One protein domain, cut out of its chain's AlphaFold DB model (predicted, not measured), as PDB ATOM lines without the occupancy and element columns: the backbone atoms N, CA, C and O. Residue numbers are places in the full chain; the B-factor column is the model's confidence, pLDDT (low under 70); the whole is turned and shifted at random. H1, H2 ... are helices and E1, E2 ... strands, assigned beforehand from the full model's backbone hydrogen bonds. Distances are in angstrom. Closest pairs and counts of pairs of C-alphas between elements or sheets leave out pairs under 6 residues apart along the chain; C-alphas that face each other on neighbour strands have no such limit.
ATOM      1  N   LYS A   6     -12.092   5.176  86.376       64.00
ATOM      2  CA  LYS A   6     -12.160   4.004  87.261       64.00
ATOM      3  C   LYS A   6     -10.968   4.002  88.200       64.00
ATOM      4  O   LYS A   6      -9.825   3.827  87.787       64.00
ATOM      5  N   VAL A   7     -11.263   4.169  89.481       69.56
ATOM      6  CA  VAL A   7     -10.293   4.063  90.568       69.56
ATOM      7  C   VAL A   7     -10.587   2.752  91.270       69.56
ATOM      8  O   VAL A   7     -11.704   2.533  91.734       69.56
ATOM      9  N   TYR A   8      -9.604   1.862  91.312       70.44
ATOM     10  CA  TYR A   8      -9.791   0.542  91.894       70.44
ATOM     11  C   TYR A   8      -9.245   0.526  93.317       70.44
ATOM     12  O   TYR A   8      -8.042   0.685  93.541       70.44
ATOM     13  N   GLU A   9     -10.131   0.305  94.288       68.62
ATOM     14  CA  GLU A   9      -9.705   0.025  95.654       68.62
ATOM     15  C   GLU A   9      -9.010  -1.337  95.709       68.62
ATOM     16  O   GLU A   9      -9.555  -2.372  95.324       68.62
ATOM     17  N   MET A  10      -7.770  -1.323  96.186       76.50
ATOM     18  CA  MET A  10      -6.901  -2.488  96.245       76.50
ATOM     19  C   MET A  10      -6.659  -2.893  97.693       76.50
ATOM     20  O   MET A  10      -6.161  -2.102  98.495       76.50
ATOM     21  N   ASP A  11      -6.926  -4.160  98.017       82.81
ATOM     22  CA  ASP A  11      -6.526  -4.735  99.301       82.81
ATOM     23  C   ASP A  11      -5.042  -5.132  99.266       82.81
ATOM     24  O   ASP A  11      -4.657  -6.292  99.085       82.81
ATOM     25  N   TYR A  12      -4.177  -4.134  99.450       87.12
ATOM     26  CA  TYR A  12      -2.735  -4.345  99.562       87.12
ATOM     27  C   TYR A  12      -2.379  -5.277 100.725       87.12
ATOM     28  O   TYR A  12      -1.416  -6.036 100.624       87.12
ATOM     29  N   SER A  13      -3.171  -5.289 101.803       87.75
ATOM     30  CA  SER A  13      -2.936  -6.189 102.935       87.75
ATOM     31  C   SER A  13      -3.116  -7.648 102.526       87.75
ATOM     32  O   SER A  13      -2.327  -8.498 102.941       87.75
ATOM     33  N   PHE A  14      -4.118  -7.951 101.698       89.06
ATOM     34  CA  PHE A  14      -4.301  -9.286 101.135       89.06
ATOM     35  C   PHE A  14      -3.099  -9.707 100.287       89.06
ATOM     36  O   PHE A  14      -2.576 -10.805 100.487       89.06
ATOM     37  N   ILE A  15      -2.632  -8.839  99.383       89.00
ATOM     38  CA  ILE A  15      -1.492  -9.140  98.504       89.00
ATOM     39  C   ILE A  15      -0.237  -9.413  99.337       89.00
ATOM     40  O   ILE A  15       0.417 -10.433  99.137       89.00
ATOM     41  N   ILE A  16       0.059  -8.554 100.317       91.62
ATOM     42  CA  ILE A  16       1.224  -8.710 101.195       91.62
ATOM     43  C   ILE A  16       1.117  -9.956 102.074       91.62
ATOM     44  O   ILE A  16       2.109 -10.650 102.244       91.62
ATOM     45  N   LYS A  17      -0.062 -10.312 102.595       91.88
ATOM     46  CA  LYS A  17      -0.231 -11.550 103.383       91.88
ATOM     47  C   LYS A  17      -0.094 -12.821 102.545       91.88
ATOM     48  O   LYS A  17       0.226 -13.873 103.087       91.88
ATOM     49  N   ASN A  18      -0.342 -12.731 101.240       91.69
ATOM     50  CA  ASN A  18      -0.393 -13.877 100.335       91.69
ATOM     51  C   ASN A  18       0.693 -13.832  99.252       91.69
ATOM     52  O   ASN A  18       0.572 -14.532  98.252       91.69
ATOM     53  N   TYR A  19       1.753 -13.039  99.425       90.31
ATOM     54  CA  TYR A  19       2.733 -12.766  98.368       90.31
ATOM     55  C   TYR A  19       3.452 -14.012  97.822       90.31
ATOM     56  O   TYR A  19       3.858 -14.030  96.665       90.31
ATOM     57  N   LEU A  20       3.559 -15.083  98.615       91.50
ATOM     58  CA  LEU A  20       4.120 -16.371  98.185       91.50
ATOM     59  C   LEU A  20       3.144 -17.237  97.371       91.50
ATOM     60  O   LEU A  20       3.530 -18.303  96.904       91.50
ATOM     61  N   ASN A  21       1.887 -16.821  97.202       92.88
ATOM     62  CA  ASN A  21       0.904 -17.545  96.405       92.88
ATOM     63  C   ASN A  21       1.200 -17.363  94.903       92.88
ATOM     64  O   ASN A  21       0.978 -16.266  94.380       92.88
ATOM     65  N   PRO A  22       1.583 -18.426  94.167       91.81
ATOM     66  CA  PRO A  22       1.957 -18.304  92.759       91.81
ATOM     67  C   PRO A  22       0.834 -17.779  91.860       91.81
ATOM     68  O   PRO A  22       1.102 -17.172  90.825       91.81
ATOM     69  N   LYS A  23      -0.436 -17.938  92.267       90.81
ATOM     70  CA  LYS A  23      -1.589 -17.386  91.536       90.81
ATOM     71  C   LYS A  23      -1.601 -15.856  91.493       90.81
ATOM     72  O   LYS A  23      -2.352 -15.302  90.693       90.81
ATOM     73  N   LEU A  24      -0.840 -15.187  92.361       89.06
ATOM     74  CA  LEU A  24      -0.723 -13.729  92.404       89.06
ATOM     75  C   LEU A  24       0.461 -13.201  91.586       89.06
ATOM     76  O   LEU A  24       0.454 -12.030  91.226       89.06
ATOM     77  N   TRP A  25       1.457 -14.028  91.259       91.69
ATOM     78  CA  TRP A  25       2.702 -13.557  90.635       91.69
ATOM     79  C   TRP A  25       2.506 -13.047  89.207       91.69
ATOM     80  O   TRP A  25       3.140 -12.079  88.806       91.69
ATOM     81  N   SER A  26       1.594 -13.661  88.453       89.44
ATOM     82  CA  SER A  26       1.256 -13.240  87.089       89.44
ATOM     83  C   SER A  26       0.067 -12.277  87.030       89.44
ATOM     84  O   SER A  26      -0.431 -11.985  85.943       89.44
ATOM     85  N   LYS A  27      -0.465 -11.844  88.180       93.75
ATOM     86  CA  LYS A  27      -1.621 -10.948  88.215       93.75
ATOM     87  C   LYS A  27      -1.179  -9.523  87.913       93.75
ATOM     88  O   LYS A  27      -0.183  -9.034  88.440       93.75
ATOM     89  N   VAL A  28      -1.978  -8.871  87.077       93.88
ATOM     90  CA  VAL A  28      -1.903  -7.441  86.804       93.88
ATOM     91  C   VAL A  28      -3.182  -6.827  87.344       93.88
ATOM     92  O   VAL A  28      -4.279  -7.279  87.012       93.88
ATOM     93  N   TRP A  29      -3.032  -5.829  88.200       93.81
ATOM     94  CA  TRP A  29      -4.136  -5.095  88.796       93.81
ATOM     95  C   TRP A  29      -4.202  -3.706  88.179       93.81
ATOM     96  O   TRP A  29      -3.206  -2.987  88.183       93.81
ATOM     97  N   THR A  30      -5.360  -3.308  87.663       92.62
ATOM     98  CA  THR A  30      -5.597  -1.911  87.290       92.62
ATOM     99  C   THR A  30      -5.775  -1.105  88.569       92.62
ATOM    100  O   THR A  30      -6.586  -1.479  89.408       92.62
ATOM    101  N   LEU A  31      -5.002  -0.034  88.736       91.25
ATOM    102  CA  LEU A  31      -5.135   0.894  89.863       91.25
ATOM    103  C   LEU A  31      -6.011   2.084  89.489       91.25
ATOM    104  O   LEU A  31      -6.829   2.546  90.281       91.25
ATOM    105  N   PHE A  32      -5.812   2.577  88.271       90.81
ATOM    106  CA  PHE A  32      -6.441   3.786  87.783       90.81
ATOM    107  C   PHE A  32      -6.589   3.698  86.267       90.81
ATOM    108  O   PHE A  32      -5.652   3.320  85.564       90.81
ATOM    109  N   ASP A  33      -7.769   4.024  85.772       89.69
ATOM    110  CA  ASP A  33      -8.104   4.079  84.357       89.69
ATOM    111  C   ASP A  33      -8.837   5.403  84.117       89.69
ATOM    112  O   ASP A  33      -9.826   5.684  84.794       89.69
ATOM    113  N   TYR A  34      -8.303   6.240  83.229       87.62
ATOM    114  CA  TYR A  34      -8.872   7.538  82.892       87.62
ATOM    115  C   TYR A  34      -8.530   7.923  81.461       87.62
ATOM    116  O   TYR A  34      -7.354   7.991  81.105       87.62
ATOM    117  N   ASP A  35      -9.560   8.230  80.672       87.31
ATOM    118  CA  ASP A  35      -9.421   8.668  79.282       87.31
ATOM    119  C   ASP A  35      -8.529   7.701  78.476       87.31
ATOM    120  O   ASP A  35      -8.786   6.488  78.423       87.31
ATOM    121  N   ASP A  36      -7.434   8.203  77.913       90.81
ATOM    122  CA  ASP A  36      -6.468   7.429  77.148       90.81
ATOM    123  C   ASP A  36      -5.480   6.648  78.024       90.81
ATOM    124  O   ASP A  36      -4.675   5.884  77.494       90.81
ATOM    125  N   TYR A  37      -5.499   6.814  79.345       93.88
ATOM    126  CA  TYR A  37      -4.445   6.351  80.242       93.88
ATOM    127  C   TYR A  37      -4.906   5.227  81.161       93.88
ATOM    128  O   TYR A  37      -5.963   5.277  81.782       93.88
ATOM    129  N   VAL A  38      -4.065   4.202  81.284       94.94
ATOM    130  CA  VAL A  38      -4.252   3.107  82.234       94.94
ATOM    131  C   VAL A  38      -2.998   2.933  83.079       94.94
ATOM    132  O   VAL A  38      -1.874   2.887  82.570       94.94
ATOM    133  N   ILE A  39      -3.200   2.826  84.386       96.50
ATOM    134  CA  ILE A  39      -2.163   2.572  85.374       96.50
ATOM    135  C   ILE A  39      -2.403   1.203  85.984       96.50
ATOM    136  O   ILE A  39      -3.471   0.909  86.528       96.50
ATOM    137  N   THR A  40      -1.375   0.369  85.921       96.62
ATOM    138  CA  THR A  40      -1.416  -1.003  86.417       96.62
ATOM    139  C   THR A  40      -0.308  -1.260  87.424       96.62
ATOM    140  O   THR A  40       0.726  -0.594  87.414       96.62
ATOM    141  N   LEU A  41      -0.536  -2.243  88.285       96.44
ATOM    142  CA  LEU A  41       0.394  -2.769  89.269       96.44
ATOM    143  C   LEU A  41       0.580  -4.261  89.013       96.44
ATOM    144  O   LEU A  41      -0.392  -4.976  88.777       96.44
ATOM    145  N   ASN A  42       1.802  -4.755  89.144       95.56
ATOM    146  CA  ASN A  42       2.076  -6.183  89.240       95.56
ATOM    147  C   ASN A  42       3.243  -6.438  90.194       95.56
ATOM    148  O   ASN A  42       4.083  -5.568  90.428       95.56
ATOM    149  N   MET A  43       3.313  -7.648  90.742       95.50
ATOM    150  CA  MET A  43       4.498  -8.072  91.483       95.50
ATOM    151  C   MET A  43       5.660  -8.232  90.497       95.50
ATOM    152  O   MET A  43       5.487  -8.824  89.431       95.50
ATOM    153  N   ASN A  44       6.814  -7.654  90.822       95.69
ATOM    154  CA  ASN A  44       8.005  -7.672  89.972       95.69
ATOM    155  C   ASN A  44       9.058  -8.646  90.499       95.69
ATOM    156  O   ASN A  44       9.643  -9.402  89.730       95.69
ATOM    157  N   LEU A  45       9.299  -8.608  91.810       94.88
ATOM    158  CA  LEU A  45      10.355  -9.373  92.462       94.88
ATOM    159  C   LEU A  45       9.971  -9.662  93.916       94.88
ATOM    160  O   LEU A  45       9.365  -8.823  94.583       94.88
ATOM    161  N   ILE A  46      10.368 -10.835  94.404       95.12
ATOM    162  CA  ILE A  46      10.425 -11.154  95.832       95.12
ATOM    163  C   ILE A  46      11.902 -11.344  96.161       95.12
ATOM    164  O   ILE A  46      12.508 -12.339  95.762       95.12
ATOM    165  N   ASP A  47      12.475 -10.370  96.854       94.56
ATOM    166  CA  ASP A  47      13.853 -10.414  97.317       94.56
ATOM    167  C   ASP A  47      13.900 -11.029  98.717       94.56
ATOM    168  O   ASP A  47      13.384 -10.476  99.691       94.56
ATOM    169  N   THR A  48      14.507 -12.209  98.802       92.50
ATOM    170  CA  THR A  48      14.638 -12.952 100.060       92.50
ATOM    171  C   THR A  48      15.864 -12.545 100.871       92.50
ATOM    172  O   THR A  48      15.875 -12.787 102.075       92.50
ATOM    173  N   ILE A  49      16.862 -11.912 100.244       93.12
ATOM    174  CA  ILE A  49      18.059 -11.409 100.927       93.12
ATOM    175  C   ILE A  49      17.663 -10.183 101.748       93.12
ATOM    176  O   ILE A  49      17.885 -10.152 102.958       93.12
ATOM    177  N   ASP A  50      16.978  -9.234 101.112       93.88
ATOM    178  CA  ASP A  50      16.577  -7.976 101.751       93.88
ATOM    179  C   ASP A  50      15.181  -8.036 102.394       93.88
ATOM    180  O   ASP A  50      14.738  -7.083 103.037       93.88
ATOM    181  N   SER A  51      14.474  -9.167 102.265       94.38
ATOM    182  CA  SER A  51      13.093  -9.343 102.745       94.38
ATOM    183  C   SER A  51      12.135  -8.284 102.179       94.38
ATOM    184  O   SER A  51      11.366  -7.646 102.910       94.38
ATOM    185  N   VAL A  52      12.191  -8.079 100.863       95.75
ATOM    186  CA  VAL A  52      11.447  -7.041 100.143       95.75
ATOM    187  C   VAL A  52      10.558  -7.652  99.065       95.75
ATOM    188  O   VAL A  52      10.965  -8.534  98.316       95.75
ATOM    189  N   ILE A  53       9.345  -7.124  98.931       95.94
ATOM    190  CA  ILE A  53       8.489  -7.351  97.766       95.94
ATOM    191  C   ILE A  53       8.547  -6.095  96.907       95.94
ATOM    192  O   ILE A  53       8.224  -4.999  97.370       95.94
ATOM    193  N   GLN A  54       8.951  -6.242  95.652       96.62
ATOM    194  CA  GLN A  54       8.957  -5.153  94.689       96.62
ATOM    195  C   GLN A  54       7.725  -5.247  93.795       96.62
ATOM    196  O   GLN A  54       7.436  -6.296  93.212       96.62
ATOM    197  N   PHE A  55       7.037  -4.127  93.626       97.25
ATOM    198  CA  PHE A  55       5.959  -3.975  92.662       97.25
ATOM    199  C   PHE A  55       6.415  -3.105  91.503       97.25
ATOM    200  O   PHE A  55       7.093  -2.096  91.706       97.25
ATOM    201  N   ARG A  56       6.013  -3.481  90.293       97.94
ATOM    202  CA  ARG A  56       6.101  -2.631  89.110       97.94
ATOM    203  C   ARG A  56       4.766  -1.923  88.933       97.94
ATOM    204  O   ARG A  56       3.711  -2.545  89.025       97.94
ATOM    205  N   ILE A  57       4.840  -0.625  88.691       98.19
ATOM    206  CA  ILE A  57       3.727   0.241  88.332       98.19
ATOM    207  C   ILE A  57       3.977   0.685  86.902       98.19
ATOM    208  O   ILE A  57       5.058   1.185  86.602       98.19
ATOM    209  N   LYS A  58       2.994   0.515  86.030       98.12
ATOM    210  CA  LYS A  58       3.088   0.894  84.622       98.12
ATOM    211  C   LYS A  58       2.001   1.903  84.292       98.12
ATOM    212  O   LYS A  58       0.839   1.629  84.577       98.12
ATOM    213  N   LEU A  59       2.381   3.009  83.661       97.81
ATOM    214  CA  LEU A  59       1.479   3.961  83.014       97.81
ATOM    215  C   LEU A  59       1.543   3.722  81.504       97.81
ATOM    216  O   LEU A  59       2.625   3.748  80.916       97.81
ATOM    217  N   LYS A  60       0.390   3.496  80.881       96.81
ATOM    218  CA  LYS A  60       0.268   3.246  79.444       96.81
ATOM    219  C   LYS A  60      -0.803   4.141  78.837       96.81
ATOM    220  O   LYS A  60      -1.895   4.246  79.390       96.81
ATOM    221  N   ASN A  61      -0.517   4.702  77.668       95.12
ATOM    222  CA  ASN A  61      -1.531   5.298  76.808       95.12
ATOM    223  C   ASN A  61      -2.105   4.224  75.861       95.12
ATOM    224  O   ASN A  61      -1.370   3.527  75.154       95.12
ATOM    225  N   LYS A  62      -3.429   4.057  75.878       91.62
ATOM    226  CA  LYS A  62      -4.171   2.991  75.192       91.62
ATOM    227  C   LYS A  62      -4.079   3.093  73.670       91.62
ATOM    228  O   LYS A  62      -4.034   2.055  73.016       91.62
ATOM    229  N   TYR A  63      -4.015   4.308  73.128       87.62
ATOM    230  CA  TYR A  63      -4.049   4.556  71.684       87.62
ATOM    231  C   TYR A  63      -2.662   4.541  71.049       87.62
ATOM    232  O   TYR A  63      -2.452   3.891  70.030       87.62
ATOM    233  N   SER A  64      -1.696   5.230  71.656       89.69
ATOM    234  CA  SER A  64      -0.329   5.304  71.121       89.69
ATOM    235  C   SER A  64       0.515   4.066  71.432       89.69
ATOM    236  O   SER A  64       1.564   3.872  70.823       89.69
ATOM    237  N   GLY A  65       0.108   3.254  72.414       88.94
ATOM    238  CA  GLY A  65       0.890   2.120  72.907       88.94
ATOM    239  C   GLY A  65       2.134   2.512  73.711       88.94
ATOM    240  O   GLY A  65       2.809   1.623  74.226       88.94
ATOM    241  N   LYS A  66       2.421   3.814  73.857       93.44
ATOM    242  CA  LYS A  66       3.524   4.333  74.670       93.44
ATOM    243  C   LYS A  66       3.294   3.982  76.137       93.44
ATOM    244  O   LYS A  66       2.200   4.169  76.677       93.44
ATOM    245  N   GLU A  67       4.343   3.497  76.786       95.75
ATOM    246  CA  GLU A  67       4.322   3.131  78.195       95.75
ATOM    247  C   GLU A  67       5.617   3.542  78.894       95.75
ATOM    248  O   GLU A  67       6.674   3.658  78.274       95.75
ATOM    249  N   ILE A  68       5.502   3.770  80.198       97.25
ATOM    250  CA  ILE A  68       6.620   3.910  81.128       97.25
ATOM    251  C   ILE A  68       6.298   3.124  82.392       97.25
ATOM    252  O   ILE A  68       5.128   2.921  82.741       97.25
ATOM    253  N   ASP A  69       7.330   2.722  83.113       97.62
ATOM    254  CA  ASP A  69       7.176   2.022  84.371       97.62
ATOM    255  C   ASP A  69       8.091   2.564  85.467       97.62
ATOM    256  O   ASP A  69       9.075   3.270  85.248       97.62
ATOM    257  N   GLY A  70       7.704   2.262  86.696       97.62
ATOM    258  CA  GLY A  70       8.466   2.543  87.893       97.62
ATOM    259  C   GLY A  70       8.270   1.415  88.888       97.62
ATOM    260  O   GLY A  70       7.288   0.676  88.832       97.62
ATOM    261  N   THR A  71       9.201   1.276  89.820       97.56
ATOM    262  CA  THR A  71       9.115   0.237  90.844       97.56
ATOM    263  C   THR A  71       8.998   0.827  92.234       97.56
ATOM    264  O   THR A  71       9.630   1.839  92.536       97.56
ATOM    265  N   VAL A  72       8.256   0.143  93.099       97.12
ATOM    266  CA  VAL A  72       8.197   0.425  94.533       97.12
ATOM    267  C   VAL A  72       8.578  -0.818  95.315       97.12
ATOM    268  O   VAL A  72       8.200  -1.928  94.949       97.12
ATOM    269  N   SER A  73       9.303  -0.618  96.407       96.06
ATOM    270  CA  SER A  73       9.744  -1.693  97.290       96.06
ATOM    271  C   SER A  73       9.005  -1.620  98.622       96.06
ATOM    272  O   SER A  73       8.916  -0.546  99.231       96.06
ATOM    273  N   TYR A  74       8.500  -2.772  99.059       96.19
ATOM    274  CA  TYR A  74       7.866  -2.999 100.350       96.19
ATOM    275  C   TYR A  74       8.745  -3.910 101.207       96.19
ATOM    276  O   TYR A  74       8.905  -5.085 100.882       96.19
ATOM    277  N   SER A  75       9.304  -3.388 102.297       94.38
ATOM    278  CA  SER A  75      10.020  -4.210 103.274       94.38
ATOM    279  C   SER A  75       9.030  -4.965 104.155       94.38
ATOM    280  O   SER A  75       8.273  -4.353 104.909       94.38
ATOM    281  N   ILE A  76       9.080  -6.297 104.116       90.19
ATOM    282  CA  ILE A  76       8.186  -7.176 104.886       90.19
ATOM    283  C   ILE A  76       8.333  -6.931 106.397       90.19
ATOM    284  O   ILE A  76       7.366  -7.056 107.146       90.19
ATOM    285  N   ASN A  77       9.533  -6.552 106.842       89.00
ATOM    286  CA  ASN A  77       9.869  -6.431 108.260       89.00
ATOM    287  C   ASN A  77       9.624  -5.029 108.835       89.00
ATOM    288  O   ASN A  77       9.540  -4.877 110.055       89.00
ATOM    289  N   HIS A  78       9.556  -4.001 107.987       85.75
ATOM    290  CA  HIS A  78       9.638  -2.607 108.433       85.75
ATOM    291  C   HIS A  78       8.533  -1.708 107.883       85.75
ATOM    292  O   HIS A  78       8.169  -0.732 108.540       85.75
ATOM    293  N   ASP A  79       7.985  -2.017 106.707       87.62
ATOM    294  CA  ASP A  79       7.000  -1.147 106.080       87.62
ATOM    295  C   ASP A  79       5.585  -1.456 106.574       87.62
ATOM    296  O   ASP A  79       5.134  -2.600 106.661       87.62
ATOM    297  N   ARG A  80       4.824  -0.391 106.810       91.94
ATOM    298  CA  ARG A  80       3.375  -0.473 106.991       91.94
ATOM    299  C   ARG A  80       2.658  -0.342 105.644       91.94
ATOM    300  O   ARG A  80       3.182   0.257 104.704       91.94
ATOM    301  N   ILE A  81       1.433  -0.858 105.546       92.06
ATOM    302  CA  ILE A  81       0.646  -0.807 104.301       92.06
ATOM    303  C   ILE A  81       0.371   0.636 103.843       92.06
ATOM    304  O   ILE A  81       0.428   0.916 102.649       92.06
ATOM    305  N   ASP A  82       0.160   1.580 104.763       91.94
ATOM    306  CA  ASP A  82      -0.003   3.002 104.432       91.94
ATOM    307  C   ASP A  82       1.250   3.593 103.764       91.94
ATOM    308  O   ASP A  82       1.143   4.399 102.839       91.94
ATOM    309  N   MET A  83       2.445   3.145 104.167       92.81
ATOM    310  CA  MET A  83       3.694   3.541 103.511       92.81
ATOM    311  C   MET A  83       3.779   2.985 102.090       92.81
ATOM    312  O   MET A  83       4.220   3.700 101.191       92.81
ATOM    313  N   LEU A  84       3.329   1.744 101.865       94.19
ATOM    314  CA  LEU A  84       3.257   1.165 100.522       94.19
ATOM    315  C   LEU A  84       2.322   1.974  99.622       94.19
ATOM    316  O   LEU A  84       2.726   2.375  98.534       94.19
ATOM    317  N   ILE A  85       1.111   2.274 100.099       93.44
ATOM    318  CA  ILE A  85       0.129   3.084  99.364       93.44
ATOM    319  C   ILE A  85       0.729   4.452  99.020       93.44
ATOM    320  O   ILE A  85       0.664   4.885  97.870       93.44
ATOM    321  N   LYS A  86       1.403   5.107  99.975       93.56
ATOM    322  CA  LYS A  86       2.074   6.392  99.735       93.56
ATOM    323  C   LYS A  86       3.185   6.285  98.682       93.56
ATOM    324  O   LYS A  86       3.274   7.153  97.814       93.56
ATOM    325  N   LYS A  87       4.010   5.229  98.725       95.62
ATOM    326  CA  LYS A  87       5.059   4.957  97.721       95.62
ATOM    327  C   LYS A  87       4.459   4.716  96.331       95.62
ATOM    328  O   LYS A  87       4.979   5.253  95.351       95.62
ATOM    329  N   ILE A  88       3.367   3.951  96.246       96.06
ATOM    330  CA  ILE A  88       2.636   3.685  95.000       96.06
ATOM    331  C   ILE A  88       2.091   4.992  94.431       96.06
ATOM    332  O   ILE A  88       2.452   5.359  93.316       96.06
ATOM    333  N   ASN A  89       1.321   5.746  95.216       95.31
ATOM    334  CA  ASN A  89       0.708   6.997  94.772       95.31
ATOM    335  C   ASN A  89       1.754   8.043  94.360       95.31
ATOM    336  O   ASN A  89       1.601   8.714  93.341       95.31
ATOM    337  N   GLY A  90       2.853   8.154  95.113       96.31
ATOM    338  CA  GLY A  90       3.981   9.012  94.749       96.31
ATOM    339  C   GLY A  90       4.662   8.578  93.449       96.31
ATOM    340  O   GLY A  90       5.038   9.423  92.638       96.31
ATOM    341  N   THR A  91       4.782   7.270  93.215       97.88
ATOM    342  CA  THR A  91       5.348   6.743  91.968       97.88
ATOM    343  C   THR A  91       4.431   7.004  90.787       97.88
ATOM    344  O   THR A  91       4.925   7.463  89.766       97.88
ATOM    345  N   ILE A  92       3.121   6.799  90.928       97.44
ATOM    346  CA  ILE A  92       2.144   7.120  89.881       97.44
ATOM    347  C   ILE A  92       2.225   8.600  89.505       97.44
ATOM    348  O   ILE A  92       2.384   8.912  88.331       97.44
ATOM    349  N   PHE A  93       2.201   9.502  90.491       96.94
ATOM    350  CA  PHE A  93       2.328  10.943  90.248       96.94
ATOM    351  C   PHE A  93       3.606  11.287  89.467       96.94
ATOM    352  O   PHE A  93       3.564  12.026  88.486       96.94
ATOM    353  N   ARG A  94       4.743  10.694  89.855       96.56
ATOM    354  CA  ARG A  94       6.015  10.858  89.137       96.56
ATOM    355  C   ARG A  94       5.956  10.296  87.715       96.56
ATOM    356  O   ARG A  94       6.532  10.903  86.819       96.56
ATOM    357  N   LEU A  95       5.296   9.156  87.505       97.62
ATOM    358  CA  LEU A  95       5.128   8.578  86.172       97.62
ATOM    359  C   LEU A  95       4.295   9.504  85.284       97.62
ATOM    360  O   LEU A  95       4.724   9.775  84.173       97.62
ATOM    361  N   ILE A  96       3.183  10.065  85.767       96.69
ATOM    362  CA  ILE A  96       2.383  11.025  84.984       96.69
ATOM    363  C   ILE A  96       3.275  12.167  84.466       96.69
ATOM    364  O   ILE A  96       3.294  12.428  83.263       96.69
ATOM    365  N   GLY A  97       4.100  12.765  85.332       95.25
ATOM    366  CA  GLY A  97       5.008  13.834  84.907       95.25
ATOM    367  C   GLY A  97       6.169  13.399  84.037       95.25
ATOM    368  O   GLY A  97       6.539  14.113  83.109       95.25
ATOM    369  N   TYR A  98       6.715  12.208  84.257       95.00
ATOM    370  CA  TYR A  98       7.747  11.680  83.372       95.00
ATOM    371  C   TYR A  98       7.196  11.378  81.972       95.00
ATOM    372  O   TYR A  98       7.843  11.686  80.972       95.00
ATOM    373  N   TYR A  99       5.976  10.841  81.892       95.69
ATOM    374  CA  TYR A  99       5.288  10.590  80.629       95.69
ATOM    375  C   TYR A  99       5.060  11.896  79.871       95.69
ATOM    376  O   TYR A  99       5.400  11.986  78.695       95.69
ATOM    377  N   GLU A 100       4.537  12.918  80.554       95.12
ATOM    378  CA  GLU A 100       4.334  14.249  79.984       95.12
ATOM    379  C   GLU A 100       5.641  14.821  79.421       95.12
ATOM    380  O   GLU A 100       5.683  15.266  78.274       95.12
ATOM    381  N   GLN A 101       6.738  14.729  80.177       91.88
ATOM    382  CA  GLN A 101       8.048  15.231  79.755       91.88
ATOM    383  C   GLN A 101       8.629  14.522  78.533       91.88
ATOM    384  O   GLN A 101       9.295  15.172  77.726       91.88
ATOM    385  N   ILE A 102       8.427  13.211  78.400       90.94
ATOM    386  CA  ILE A 102       9.004  12.440  77.289       90.94
ATOM    387  C   ILE A 102       8.114  12.479  76.054       90.94
ATOM    388  O   ILE A 102       8.626  12.529  74.938       90.94
ATOM    389  N   TYR A 103       6.798  12.397  76.235       93.12
ATOM    390  CA  TYR A 103       5.878  12.092  75.143       93.12
ATOM    391  C   TYR A 103       4.903  13.209  74.800       93.12
ATOM    392  O   TYR A 103       4.253  13.089  73.764       93.12
ATOM    393  N   SER A 104       4.813  14.259  75.617       90.94
ATOM    394  CA  SER A 104       3.944  15.409  75.349       90.94
ATOM    395  C   SER A 104       4.767  16.677  75.115       90.94
ATOM    396  O   SER A 104       4.643  17.299  74.065       90.94
ATOM    397  N   ILE A 105       5.670  17.024  76.042       90.94
ATOM    398  CA  ILE A 105       6.458  18.271  75.993       90.94
ATOM    399  C   ILE A 105       7.396  18.319  74.779       90.94
ATOM    400  O   ILE A 105       7.641  19.391  74.236       90.94
ATOM    401  N   CYS A 106       7.875  17.171  74.296       86.19
ATOM    402  CA  CYS A 106       8.744  17.106  73.118       86.19
ATOM    403  C   CYS A 106       8.074  17.557  71.807       86.19
ATOM    404  O   CYS A 106       8.768  17.792  70.821       86.19
ATOM    405  N   TYR A 107       6.743  17.691  71.796       86.25
ATOM    406  CA  TYR A 107       5.970  18.194  70.658       86.25
ATOM    407  C   TYR A 107       5.500  19.643  70.840       86.25
ATOM    408  O   TYR A 107       4.780  20.152  69.986       86.25
ATOM    409  N   VAL A 108       5.870  20.304  71.941       89.25
ATOM    410  CA  VAL A 108       5.523  21.709  72.177       89.25
ATOM    411  C   VAL A 108       6.401  22.618  71.321       89.25
ATOM    412  O   VAL A 108       7.603  22.381  71.161       89.25
ATOM    413  N   LEU A 174      -1.025  17.318  80.473       92.69
ATOM    414  CA  LEU A 174      -1.796  16.213  81.064       92.69
ATOM    415  C   LEU A 174      -2.549  16.650  82.327       92.69
ATOM    416  O   LEU A 174      -2.680  15.887  83.287       92.69
ATOM    417  N   THR A 175      -3.002  17.904  82.360       91.69
ATOM    418  CA  THR A 175      -3.590  18.543  83.545       91.69
ATOM    419  C   THR A 175      -4.757  17.759  84.139       91.69
ATOM    420  O   THR A 175      -4.851  17.606  85.358       91.69
ATOM    421  N   ASP A 176      -5.646  17.256  83.284       89.50
ATOM    422  CA  ASP A 176      -6.810  16.469  83.683       89.50
ATOM    423  C   ASP A 176      -6.395  15.167  84.380       89.50
ATOM    424  O   ASP A 176      -6.871  14.883  85.480       89.50
ATOM    425  N   LEU A 177      -5.427  14.442  83.817       92.44
ATOM    426  CA  LEU A 177      -4.864  13.234  84.414       92.44
ATOM    427  C   LEU A 177      -4.267  13.501  85.806       92.44
ATOM    428  O   LEU A 177      -4.522  12.722  86.727       92.44
ATOM    429  N   TYR A 178      -3.528  14.600  86.000       94.44
ATOM    430  CA  TYR A 178      -3.026  14.967  87.332       94.44
ATOM    431  C   TYR A 178      -4.152  15.247  88.321       94.44
ATOM    432  O   TYR A 178      -4.151  14.694  89.422       94.44
ATOM    433  N   ILE A 179      -5.093  16.123  87.956       92.25
ATOM    434  CA  ILE A 179      -6.148  16.573  88.868       92.25
ATOM    435  C   ILE A 179      -7.035  15.397  89.263       92.25
ATOM    436  O   ILE A 179      -7.250  15.176  90.455       92.25
ATOM    437  N   VAL A 180      -7.494  14.613  88.287       90.56
ATOM    438  CA  VAL A 180      -8.366  13.461  88.530       90.56
ATOM    439  C   VAL A 180      -7.659  12.411  89.382       90.56
ATOM    440  O   VAL A 180      -8.239  11.907  90.347       90.56
ATOM    441  N   PHE A 181      -6.389  12.110  89.089       93.56
ATOM    442  CA  PHE A 181      -5.616  11.183  89.907       93.56
ATOM    443  C   PHE A 181      -5.498  11.679  91.356       93.56
ATOM    444  O   PHE A 181      -5.816  10.937  92.284       93.56
ATOM    445  N   LEU A 182      -5.109  12.937  91.574       94.25
ATOM    446  CA  LEU A 182      -4.926  13.497  92.917       94.25
ATOM    447  C   LEU A 182      -6.239  13.593  93.705       94.25
ATOM    448  O   LEU A 182      -6.256  13.288  94.900       94.25
ATOM    449  N   GLN A 183      -7.345  13.938  93.041       90.06
ATOM    450  CA  GLN A 183      -8.684  13.892  93.632       90.06
ATOM    451  C   GLN A 183      -9.062  12.466  94.046       90.06
ATOM    452  O   GLN A 183      -9.563  12.267  95.155       90.06
ATOM    453  N   SER A 184      -8.767  11.463  93.210       87.88
ATOM    454  CA  SER A 184      -9.103  10.065  93.506       87.88
ATOM    455  C   SER A 184      -8.415   9.517  94.756       87.88
ATOM    456  O   SER A 184      -9.004   8.735  95.498       87.88
ATOM    457  N   ILE A 185      -7.187   9.966  95.024       90.19
ATOM    458  CA  ILE A 185      -6.419   9.567  96.208       90.19
ATOM    459  C   ILE A 185      -6.543  10.563  97.370       90.19
ATOM    460  O   ILE A 185      -5.903  10.361  98.401       90.19
ATOM    461  N   LYS A 186      -7.351  11.622  97.209       91.19
ATOM    462  CA  LYS A 186      -7.570  12.695  98.194       91.19
ATOM    463  C   LYS A 186      -6.265  13.372  98.654       91.19
ATOM    464  O   LYS A 186      -6.103  13.688  99.829       91.19
ATOM    465  N   ASP A 187      -5.324  13.583  97.732       92.31
ATOM    466  CA  ASP A 187      -4.034  14.246  97.996       92.31
ATOM    467  C   ASP A 187      -4.154  15.758  97.730       92.31
ATOM    468  O   ASP A 187      -3.767  16.272  96.678       92.31
ATOM    469  N   GLU A 188      -4.763  16.466  98.687       93.94
ATOM    470  CA  GLU A 188      -5.052  17.904  98.591       93.94
ATOM    471  C   GLU A 188      -3.785  18.765  98.490       93.94
ATOM    472  O   GLU A 188      -3.774  19.763  97.770       93.94
ATOM    473  N   GLU A 189      -2.704  18.363  99.165       94.44
ATOM    474  CA  GLU A 189      -1.436  19.099  99.172       94.44
ATOM    475  C   GLU A 189      -0.841  19.177  97.762       94.44
ATOM    476  O   GLU A 189      -0.530  20.265  97.271       94.44
ATOM    477  N   LYS A 190      -0.725  18.037  97.070       93.38
ATOM    478  CA  LYS A 190      -0.225  18.029  95.690       93.38
ATOM    479  C   LYS A 190      -1.217  18.621  94.707       93.38
ATOM    480  O   LYS A 190      -0.787  19.245  93.738       93.38
ATOM    481  N   LEU A 191      -2.519  18.440  94.938       93.44
ATOM    482  CA  LEU A 191      -3.542  19.037  94.082       93.44
ATOM    483  C   LEU A 191      -3.394  20.559  94.056       93.44
ATOM    484  O   LEU A 191      -3.458  21.171  92.994       93.44
ATOM    485  N   GLU A 192      -3.138  21.157  95.212       93.50
ATOM    486  CA  GLU A 192      -2.910  22.589  95.333       93.50
ATOM    487  C   GLU A 192      -1.602  23.035  94.656       93.50
ATOM    488  O   GLU A 192      -1.572  24.070  93.995       93.50
ATOM    489  N   ILE A 193      -0.530  22.237  94.738       91.69
ATOM    490  CA  ILE A 193       0.720  22.510  94.005       91.69
ATOM    491  C   ILE A 193       0.474  22.554  92.491       91.69
ATOM    492  O   ILE A 193       0.947  23.480  91.834       91.69
ATOM    493  N   VAL A 194      -0.270  21.582  91.953       92.38
ATOM    494  CA  VAL A 194      -0.625  21.538  90.526       92.38
ATOM    495  C   VAL A 194      -1.467  22.757  90.154       92.38
ATOM    496  O   VAL A 194      -1.128  23.461  89.209       92.38
ATOM    497  N   LYS A 195      -2.508  23.077  90.932       89.81
ATOM    498  CA  LYS A 195      -3.387  24.227  90.663       89.81
ATOM    499  C   LYS A 195      -2.640  25.556  90.594       89.81
ATOM    500  O   LYS A 195      -2.914  26.341  89.700       89.81
ATOM    501  N   ARG A 196      -1.672  25.795  91.486       89.75
ATOM    502  CA  ARG A 196      -0.871  27.037  91.490       89.75
ATOM    503  C   ARG A 196       0.050  27.196  90.282       89.75
ATOM    504  O   ARG A 196       0.606  28.275  90.096       89.75
ATOM    505  N   LYS A 197       0.293  26.122  89.531       87.31
ATOM    506  CA  LYS A 197       1.121  26.146  88.324       87.31
ATOM    507  C   LYS A 197       0.314  26.446  87.064       87.31
ATOM    508  O   LYS A 197       0.914  26.855  86.084       87.31
ATOM    509  N   LEU A 198      -1.005  26.287  87.112       86.50
ATOM    510  CA  LEU A 198      -1.897  26.497  85.977       86.50
ATOM    511  C   LEU A 198      -2.345  27.955  85.890       86.50
ATOM    512  O   LEU A 198      -2.545  28.616  86.911       86.50
ATOM    513  N   GLU A 199      -2.572  28.434  84.671       82.50
ATOM    514  CA  GLU A 199      -3.227  29.721  84.451       82.50
ATOM    515  C   GLU A 199      -4.739  29.611  84.748       82.50
ATOM    516  O   GLU A 199      -5.354  28.557  84.556       82.50
ATOM    517  N   ASP A 200      -5.375  30.704  85.188       76.62
ATOM    518  CA  ASP A 200      -6.784  30.695  85.633       76.62
ATOM    519  C   ASP A 200      -7.752  30.125  84.580       76.62
ATOM    520  O   ASP A 200      -8.708  29.415  84.913       76.62
ATOM    521  N   TYR A 201      -7.517  30.412  83.293       74.56
ATOM    522  CA  TYR A 201      -8.360  29.892  82.214       74.56
ATOM    523  C   TYR A 201      -8.124  28.399  81.954       74.56
ATOM    524  O   TYR A 201      -9.078  27.690  81.626       74.56
ATOM    525  N   GLU A 202      -6.887  27.909  82.101       78.81
ATOM    526  CA  GLU A 202      -6.556  26.489  81.952       78.81
ATOM    527  C   GLU A 202      -7.246  25.692  83.050       78.81
ATOM    528  O   GLU A 202      -7.951  24.720  82.769       78.81
ATOM    529  N   LEU A 203      -7.107  26.166  84.291       74.62
ATOM    530  CA  LEU A 203      -7.733  25.565  85.456       74.62
ATOM    531  C   LEU A 203      -9.253  25.532  85.300       74.62
ATOM    532  O   LEU A 203      -9.852  24.472  85.474       74.62
ATOM    533  N   LYS A 204      -9.882  26.653  84.924       76.69
ATOM    534  CA  LYS A 204     -11.334  26.706  84.712       76.69
ATOM    535  C   LYS A 204     -11.786  25.704  83.651       76.69
ATOM    536  O   LYS A 204     -12.670  24.902  83.922       76.69
ATOM    537  N   ARG A 205     -11.142  25.692  82.479       80.50
ATOM    538  CA  ARG A 205     -11.476  24.768  81.384       80.50
ATOM    539  C   ARG A 205     -11.380  23.305  81.819       80.50
ATOM    540  O   ARG A 205     -12.227  22.497  81.447       80.50
ATOM    541  N   VAL A 206     -10.339  22.948  82.573       75.38
ATOM    542  CA  VAL A 206     -10.156  21.575  83.062       75.38
ATOM    543  C   VAL A 206     -11.202  21.229  84.118       75.38
ATOM    544  O   VAL A 206     -11.802  20.161  84.042       75.38
ATOM    545  N   MET A 207     -11.475  22.131  85.061       77.00
ATOM    546  CA  MET A 207     -12.505  21.924  86.081       77.00
ATOM    547  C   MET A 207     -13.910  21.809  85.476       77.00
ATOM    548  O   MET A 207     -14.681  20.963  85.927       77.00
ATOM    549  N   ASP A 208     -14.224  22.586  84.435       77.94
ATOM    550  CA  ASP A 208     -15.485  22.487  83.692       77.94
ATOM    551  C   ASP A 208     -15.600  21.105  83.019       77.94
ATOM    552  O   ASP A 208     -16.575  20.395  83.256       77.94
ATOM    553  N   ARG A 209     -14.556  20.647  82.302       75.06
ATOM    554  CA  ARG A 209     -14.508  19.292  81.704       75.06
ATOM    555  C   ARG A 209     -14.682  18.176  82.739       75.06
ATOM    556  O   ARG A 209     -15.386  17.201  82.483       75.06
ATOM    557  N   ILE A 210     -14.032  18.295  83.899       75.44
ATOM    558  CA  ILE A 210     -14.156  17.315  84.989       75.44
ATOM    559  C   ILE A 210     -15.584  17.314  85.550       75.44
ATOM    560  O   ILE A 210     -16.138  16.246  85.803       75.44
ATOM    561  N   SER A 211     -16.196  18.488  85.706       74.62
ATOM    562  CA  SER A 211     -17.559  18.628  86.238       74.62
ATOM    563  C   SER A 211     -18.614  18.078  85.272       74.62
ATOM    564  O   SER A 211     -19.537  17.380  85.695       74.62
ATOM    565  N   GLU A 212     -18.458  18.339  83.971       73.12
ATOM    566  CA  GLU A 212     -19.285  17.747  82.911       73.12
ATOM    567  C   GLU A 212     -19.215  16.217  82.951       73.12
ATOM    568  O   GLU A 212     -20.245  15.543  82.901       73.12
ATOM    569  N   TYR A 213     -18.007  15.667  83.112       68.19
ATOM    570  CA  TYR A 213     -17.815  14.229  83.240       68.19
ATOM    571  C   TYR A 213     -18.525  13.647  84.471       68.19
ATOM    572  O   TYR A 213     -19.243  12.655  84.355       68.19
ATOM    573  N   GLN A 214     -18.351  14.267  85.640       67.88
ATOM    574  CA  GLN A 214     -19.000  13.825  86.880       67.88
ATOM    575  C   GLN A 214     -20.527  13.828  86.744       67.88
ATOM    576  O   GLN A 214     -21.176  12.851  87.107       67.88
ATOM    577  N   THR A 215     -21.081  14.873  86.127       72.69
ATOM    578  CA  THR A 215     -22.524  14.985  85.872       72.69
ATOM    579  C   THR A 215     -23.019  13.890  84.927       72.69
ATOM    580  O   THR A 215     -24.087  13.324  85.139       72.69
ATOM    581  N   TYR A 216     -22.248  13.557  83.887       63.50
ATOM    582  CA  TYR A 216     -22.588  12.462  82.981       63.50
ATOM    583  C   TYR A 216     -22.608  11.107  83.698       63.50
ATOM    584  O   TYR A 216     -23.568  10.364  83.522       63.50
ATOM    585  N   VAL A 217     -21.619  10.795  84.543       59.72
ATOM    586  CA  VAL A 217     -21.582   9.527  85.307       59.72
ATOM    587  C   VAL A 217     -22.788   9.365  86.232       59.72
ATOM    588  O   VAL A 217     -23.263   8.252  86.430       59.72
ATOM    589  N   GLU A 218     -23.291  10.464  86.787       65.62
ATOM    590  CA  GLU A 218     -24.477  10.472  87.651       65.62
ATOM    591  C   GLU A 218     -25.806  10.404  86.872       65.62
ATOM    592  O   GLU A 218     -26.871  10.307  87.482       65.62
ATOM    593  N   SER A 219     -25.772  10.467  85.537       67.00
ATOM    594  CA  SER A 219     -26.971  10.517  84.696       67.00
ATOM    595  C   SER A 219     -27.505   9.133  84.307       67.00
ATOM    596  O   SER A 219     -26.749   8.178  84.132       67.00
ATOM    597  N   GLU A 220     -28.818   9.048  84.062       67.00
ATOM    598  CA  GLU A 220     -29.462   7.845  83.505       67.00
ATOM    599  C   GLU A 220     -28.859   7.449  82.144       67.00
ATOM    600  O   GLU A 220     -28.741   6.263  81.845       67.00
ATOM    601  N   GLN A 221     -28.382   8.429  81.363       65.44
ATOM    602  CA  GLN A 221     -27.709   8.195  80.081       65.44
ATOM    603  C   GLN A 221     -26.452   7.333  80.240       65.44
ATOM    604  O   GLN A 221     -26.204   6.450  79.427       65.44
ATOM    605  N   PHE A 222     -25.659   7.554  81.291       58.12
ATOM    606  CA  PHE A 222     -24.485   6.723  81.551       58.12
ATOM    607  C   PHE A 222     -24.876   5.287  81.912       58.12
ATOM    608  O   PHE A 222     -24.210   4.343  81.483       58.12
TER     609      PHE A 222
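What this domain is: This is residues 6 to 108 and 174 to 222 of the 233 residues of an uncharacterized protein of Absiella sp. AM27-20 (UniProt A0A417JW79). A strongly twisted four-stranded antiparallel sheet is covered slantwise on one face by the long helix H3, with H4 beside H3 toward the E1 edge. H5 folds back on H4, and H6 leaves past H4 as an arm whose residues 211 to 217, with the tail 218 to 222, stick out. The 152 printed residues include six named helices and four named strands, in the order H1 H2 E1 E2 E3 E4 H3 H4 H5 H6. The class is mixed, in two layers with H3 and H4 on one face of the sheet. The whole is compact, with a radius of gyration of the C-alphas of 17.1 A and spans of 52 by 40 by 31 A.

How they stand to each other: E1, residues 28 to 34, E2, residues 37 to 47, E3, residues 52 to 61, and E4, residues 67 to 75, form a meander, each strand the antiparallel neighbour of the one before, in three successive hairpins. Within hydrogen-bond range are N 31 and O 39 of E1 and E2, 2.8 A, N 42 and O 56 of E2 and E3, 2.9 A, and N 57 and O 70 of E3 and E4, 2.8 A. H3, residues 81 to 103, is on the sheet over E3 and E4 at a height of 7.8 A, slantwise to the strands at 36 degrees to E3 on the local plane; its closest C-alphas to E4 are Leu 84 and Tyr 74, 6.2 A. H4, residues 175 to 184, is on the sheet and is the hub, touching three helices. Residues 93 to 96 of H3 touch it, closest C-alphas Ile 96 and Tyr 178, 7.1 A, at a shallow tilt of 8 degrees, opposite ways. H5, residues 188 to 195, forms a helical hairpin with H4, closest C-alphas Leu 182 and Leu 191, 5.8 A. H6, residues 200 to 217, touches H4 with residues 206 to 210 alone, closest C-alphas Asp 176 and Val 206, 6.1 A, at a steep tilt of 54 degrees. H1, residues 12 to 17, only just touches H3, with 3 pairs of C-alphas within 8 A, the closest Ser 13 and Ile 81, 6.6 A. H2, residues 22 to 25, only grazes the sheet with residues 24 to 25. Every O i to N i+4 pair is within hydrogen-bond range in H1, H3, H4, H5 and H6; H2 is too short for one.

Where its parts are: E2 measures 30.1 A, E3 29.4 A, E4 26.7 A, H3 32.3 A and H6 25.8 A. C-alpha 12 begins H1 at (-2.735, -4.345, 99.562), and C-alpha 217 ends H6 at (-21.582, 9.527, 85.307).

The domain as a whole: The C-alphas farthest apart, Ile 49 and Glu 220, are 54.2 A apart. Residues 109 to 173 are cut out, with 12.8 A between C-alphas 108 and 174; the links printed whole are tight. Mean pLDDT of the printed part is 88.8, with residues 6 to 7, 9, 213 to 214 and 216 to 222 under 70.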